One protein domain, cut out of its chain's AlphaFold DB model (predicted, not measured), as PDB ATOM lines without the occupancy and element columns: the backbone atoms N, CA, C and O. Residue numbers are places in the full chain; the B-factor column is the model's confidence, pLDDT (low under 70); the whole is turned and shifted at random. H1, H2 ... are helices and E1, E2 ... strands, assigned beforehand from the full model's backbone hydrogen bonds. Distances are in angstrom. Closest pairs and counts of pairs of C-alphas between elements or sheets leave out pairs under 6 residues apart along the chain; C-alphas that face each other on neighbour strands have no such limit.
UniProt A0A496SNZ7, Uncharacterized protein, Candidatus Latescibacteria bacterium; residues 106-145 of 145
ATOM      1  N   GLY A 106      32.089  14.069   9.376       94.00
ATOM      2  CA  GLY A 106      33.359  13.707   9.995       94.00
ATOM      3  C   GLY A 106      33.343  14.034  11.481       94.00
ATOM      4  O   GLY A 106      32.765  15.045  11.881       94.00
ATOM      5  N   HIS A 107      33.987  13.188  12.283       93.25
ATOM      6  CA  HIS A 107      34.135  13.365  13.725       93.25
ATOM      7  C   HIS A 107      35.598  13.181  14.122       93.25
ATOM      8  O   HIS A 107      36.237  12.233  13.672       93.25
ATOM      9  N   VAL A 108      36.112  14.048  14.996       91.94
ATOM     10  CA  VAL A 108      37.431  13.863  15.623       91.94
ATOM     11  C   VAL A 108      37.234  13.445  17.066       91.94
ATOM     12  O   VAL A 108      36.535  14.124  17.822       91.94
ATOM     13  N   ILE A 109      37.867  12.338  17.441       90.19
ATOM     14  CA  ILE A 109      37.838  11.795  18.796       90.19
ATOM     15  C   ILE A 109      39.208  11.996  19.443       90.19
ATOM     16  O   ILE A 109      40.232  11.691  18.839       90.19
ATOM     17  N   LEU A 110      39.217  12.483  20.683       87.25
ATOM     18  CA  LEU A 110      40.401  12.575  21.536       87.25
ATOM     19  C   LEU A 110      39.988  12.293  22.983       87.25
ATOM     20  O   LEU A 110      38.928  12.747  23.415       87.25
ATOM     21  N   ASP A 111      40.797  11.533  23.724       87.56
ATOM     22  CA  ASP A 111      40.528  11.160  25.123       87.56
ATOM     23  C   ASP A 111      39.103  10.610  25.357       87.56
ATOM     24  O   ASP A 111      38.430  10.931  26.340       87.56
ATOM     25  N   GLY A 112      38.606   9.804  24.411       89.19
ATOM     26  CA  GLY A 112      37.273   9.198  24.477       89.19
ATOM     27  C   GLY A 112      36.105  10.172  24.269       89.19
ATOM     28  O   GLY A 112      34.963   9.815  24.555       89.19
ATOM     29  N   ARG A 113      36.353  11.397  23.783       87.19
ATOM     30  CA  ARG A 113      35.321  12.412  23.513       87.19
ATOM     31  C   ARG A 113      35.358  12.882  22.065       87.19
ATOM     32  O   ARG A 113      36.430  13.053  21.496       87.19
ATOM     33  N   ILE A 114      34.182  13.155  21.499       90.56
ATOM     34  CA  ILE A 114      34.061  13.821  20.196       90.56
ATOM     35  C   ILE A 114      34.313  15.316  20.397       90.56
ATOM     36  O   ILE A 114      33.571  15.985  21.117       90.56
ATOM     37  N   LEU A 115      35.361  15.834  19.762       88.81
ATOM     38  CA  LEU A 115      35.783  17.229  19.887       88.81
ATOM     39  C   LEU A 115      35.176  18.130  18.827       88.81
ATOM     40  O   LEU A 115      34.742  19.242  19.127       88.81
ATOM     41  N   CYS A 116      35.159  17.652  17.586       86.69
ATOM     42  CA  CYS A 116      34.554  18.350  16.469       86.69
ATOM     43  C   CYS A 116      33.767  17.378  15.595       86.69
ATOM     44  O   CYS A 116      34.082  16.190  15.501       86.69
ATOM     45  N   SER A 117      32.718  17.924  14.989       92.75
ATOM     46  CA  SER A 117      31.801  17.244  14.084       92.75
ATOM     47  C   SER A 117      31.469  18.212  12.957       92.75
ATOM     48  O   SER A 117      31.167  19.372  13.240       92.75
ATOM     49  N   GLY A 118      31.508  17.773  11.704       92.44
ATOM     50  CA  GLY A 118      31.263  18.676  10.579       92.44
ATOM     51  C   GLY A 118      31.636  18.085   9.230       92.44
ATOM     52  O   GLY A 118      31.616  16.867   9.054       92.44
ATOM     53  N   ASN A 119      31.963  18.960   8.280       92.56
ATOM     54  CA  ASN A 119      32.409  18.553   6.954       92.56
ATOM     55  C   ASN A 119      33.761  17.808   7.061       92.56
ATOM     56  O   ASN A 119      34.728  18.388   7.560       92.56
ATOM     57  N   PRO A 120      33.862  16.544   6.602       91.38
ATOM     58  CA  PRO A 120      35.103  15.776   6.697       91.38
ATOM     59  C   PRO A 120      36.296  16.423   5.991       91.38
ATOM     60  O   PRO A 120      37.409  16.338   6.501       91.38
ATOM     61  N   HIS A 121      36.081  17.064   4.837       89.06
ATOM     62  CA  HIS A 121      37.159  17.700   4.081       89.06
ATOM     63  C   HIS A 121      37.720  18.906   4.833       89.06
ATOM     64  O   HIS A 121      38.931  18.994   5.001       89.06
ATOM     65  N   GLU A 122      36.854  19.773   5.363       90.25
ATOM     66  CA  GLU A 122      37.278  20.931   6.164       90.25
ATOM     67  C   GLU A 122      38.022  20.495   7.435       90.25
ATOM     68  O   GLU A 122      39.038  21.083   7.806       90.25
ATOM     69  N   ILE A 123      37.545  19.430   8.092       90.19
ATOM     70  CA  ILE A 123      38.204  18.857   9.272       90.19
ATOM     71  C   ILE A 123      39.598  18.330   8.911       90.19
ATOM     72  O   ILE A 123      40.567  18.648   9.601       90.19
ATOM     73  N   LEU A 124      39.716  17.539   7.841       88.88
ATOM     74  CA  LEU A 124      40.995  16.973   7.407       88.88
ATOM     75  C   LEU A 124      41.985  18.055   6.977       88.88
ATOM     76  O   LEU A 124      43.157  17.983   7.339       88.88
ATOM     77  N   GLU A 125      41.528  19.073   6.252       89.06
ATOM     78  CA  GLU A 125      42.353  20.211   5.842       89.06
ATOM     79  C   GLU A 125      42.869  20.999   7.054       89.06
ATOM     80  O   GLU A 125      44.057  21.334   7.129       89.06
ATOM     81  N   ALA A 126      42.009  21.229   8.052       88.94
ATOM     82  CA  ALA A 126      42.402  21.878   9.296       88.94
ATOM     83  C   ALA A 126      43.461  21.064  10.058       88.94
ATOM     84  O   ALA A 126      44.441  21.644  10.527       88.94
ATOM     85  N   ILE A 127      43.304  19.737  10.139       88.62
ATOM     86  CA  ILE A 127      44.287  18.843  10.776       88.62
ATOM     87  C   ILE A 127      45.608  18.839   9.998       88.62
ATOM     88  O   ILE A 127      46.672  18.908  10.605       88.62
ATOM     89  N   ARG A 128      45.572  18.803   8.662       87.25
ATOM     90  CA  ARG A 128      46.784  18.841   7.822       87.25
ATOM     91  C   ARG A 128      47.568  20.145   7.989       87.25
ATOM     92  O   ARG A 128      48.794  20.117   7.981       87.25
ATOM     93  N   THR A 129      46.872  21.270   8.153       89.81
ATOM     94  CA  THR A 129      47.492  22.605   8.207       89.81
ATOM     95  C   THR A 129      47.937  23.001   9.617       89.81
ATOM     96  O   THR A 129      48.954  23.671   9.783       89.81
ATOM     97  N   HIS A 130      47.171  22.619  10.640       87.75
ATOM     98  CA  HIS A 130      47.359  23.081  12.020       87.75
ATOM     99  C   HIS A 130      47.626  21.946  13.015       87.75
ATOM    100  O   HIS A 130      47.702  22.187  14.220       87.75
ATOM    101  N   GLY A 131      47.723  20.702  12.545       85.31
ATOM    102  CA  GLY A 131      47.760  19.536  13.416       85.31
ATOM    103  C   GLY A 131      46.489  19.404  14.262       85.31
ATOM    104  O   GLY A 131      45.445  20.009  14.004       85.31
ATOM    105  N   PHE A 132      46.588  18.615  15.329       85.06
ATOM    106  CA  PHE A 132      45.493  18.434  16.283       85.06
ATOM    107  C   PHE A 132      45.389  19.561  17.325       85.06
ATOM    108  O   PHE A 132      44.459  19.544  18.128       85.06
ATOM    109  N   GLU A 133      46.279  20.560  17.312       83.62
ATOM    110  CA  GLU A 133      46.348  21.624  18.331       83.62
ATOM    111  C   GLU A 133      45.014  22.363  18.496       83.62
ATOM    112  O   GLU A 133      44.494  22.493  19.605       83.62
ATOM    113  N   ARG A 134      44.374  22.739  17.380       80.75
ATOM    114  CA  ARG A 134      43.046  23.376  17.402       80.75
ATOM    115  C   ARG A 134      41.959  22.486  18.004       80.75
ATOM    116  O   ARG A 134      41.020  22.992  18.616       80.75
ATOM    117  N   CYS A 135      42.068  21.169  17.842       78.56
ATOM    118  CA  CYS A 135      41.142  20.233  18.477       78.56
ATOM    119  C   CYS A 135      41.377  20.200  19.996       78.56
ATOM    120  O   CYS A 135      40.414  20.258  20.761       78.56
ATOM    121  N   VAL A 136      42.638  20.192  20.442       80.81
ATOM    122  CA  VAL A 136      43.000  20.234  21.870       80.81
ATOM    123  C   VAL A 136      42.454  21.497  22.545       80.81
ATOM    124  O   VAL A 136      41.835  21.398  23.604       80.81
ATOM    125  N   GLU A 137      42.562  22.669  21.911       81.12
ATOM    126  CA  GLU A 137      41.959  23.906  22.436       81.12
ATOM    127  C   GLU A 137      40.438  23.790  22.637       81.12
ATOM    128  O   GLU A 137      39.885  24.300  23.618       81.12
ATOM    129  N   CYS A 138      39.735  23.122  21.716       76.12
ATOM    130  CA  CYS A 138      38.302  22.855  21.851       76.12
ATOM    131  C   CYS A 138      38.010  21.945  23.053       76.12
ATOM    132  O   CYS A 138      37.069  22.220  23.803       76.12
ATOM    133  N   LEU A 139      38.830  20.912  23.283       77.06
ATOM    134  CA  LEU A 139      38.706  20.026  24.446       77.06
ATOM    135  C   LEU A 139      38.907  20.789  25.763       77.06
ATOM    136  O   LEU A 139      38.119  20.631  26.698       77.06
ATOM    137  N   GLU A 140      39.923  21.651  25.846       78.88
ATOM    138  CA  GLU A 140      40.177  22.462  27.041       78.88
ATOM    139  C   GLU A 140      39.031  23.433  27.342       78.88
ATOM    140  O   GLU A 140      38.629  23.581  28.499       78.88
ATOM    141  N   LYS A 141      38.463  24.068  26.309       75.56
ATOM    142  CA  LYS A 141      37.281  24.934  26.450       75.56
ATOM    143  C   LYS A 141      36.066  24.158  26.965       75.56
ATOM    144  O   LYS A 141      35.310  24.705  27.764       75.56
ATOM    145  N   GLN A 142      35.881  22.901  26.550       71.75
ATOM    146  CA  GLN A 142      34.797  22.054  27.056       71.75
ATOM    147  C   GLN A 142      35.013  21.587  28.501       71.75
ATOM    148  O   GLN A 142      34.041  21.476  29.232       71.75
ATOM    149  N   ARG A 143      36.257  21.337  28.935       73.12
ATOM    150  CA  ARG A 143      36.571  20.958  30.331       73.12
ATOM    151  C   ARG A 143      36.381  22.098  31.337       73.12
ATOM    152  O   ARG A 143      36.259  21.832  32.526       73.12
ATOM    153  N   LYS A 144      36.411  23.351  30.871       70.00
ATOM    154  CA  LYS A 144      36.205  24.561  31.687       70.00
ATOM    155  C   LYS A 144      34.727  24.963  31.831       70.00
ATOM    156  O   LYS A 144      34.452  25.947  32.513       70.00
ATOM    157  N   ARG A 145      33.809  24.258  31.165       56.84
ATOM    158  CA  ARG A 145      32.353  24.395  31.318       56.84
ATOM    159  C   ARG A 145      31.827  23.327  32.264       56.84
ATOM    160  O   ARG A 145      30.863  23.652  32.984       56.84
TER     161      ARG A 145
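AT A GLANCE: This is residues 106 to 145 of the 145 residues of an uncharacterized protein of Candidatus Latescibacteria bacterium (UniProt A0A496SNZ7). A two-stranded hairpin, E1 and E2, has helix H1 leading away from one end, and helix H2 turns a corner after H1 and folds back over the hairpin. The 40 printed residues hold, in chain order, E1, E2, H1 and H2; the strands are antiparallel and the class is mixed, helices and strands. The whole is compact, with a radius of gyration of the C-alphas of 9.9 A, and elongated, spanning 28 by 17 by 14 A.

IN THESE COORDINATES: E1, residues 106 to 110, measures 13.6 A and begins at C-alpha 106 (33.359, 13.707, 9.995). E2, residues 113 to 118, measures 14.9 A. H1, residues 120 to 130, measures 15.2 A. H2, residues 133 to 143, measures 15.5 A and ends at C-alpha 143 (36.571, 20.958, 30.331).

HOW THE PARTS SIT: E1 and E2 form a hairpin, antiparallel at 158 degrees; N 108 and O 116 are within hydrogen-bond range at 3.0 A. The closest C-alphas of E2 and H2, Leu 115 and Leu 139, are 6.1 A apart. Those of E1 and H1, Gly 106 and Pro 120, are 4.3 A apart. H1 and H2 meet only through their link. In both helices every O i to N i+4 pair is within hydrogen-bond range.

THE WHOLE: The C-alphas farthest apart, His 121 and Lys 144, are 28.5 A apart. The printed part has no cut, and the three links are tight. Residue 145 alone has pLDDT under 70.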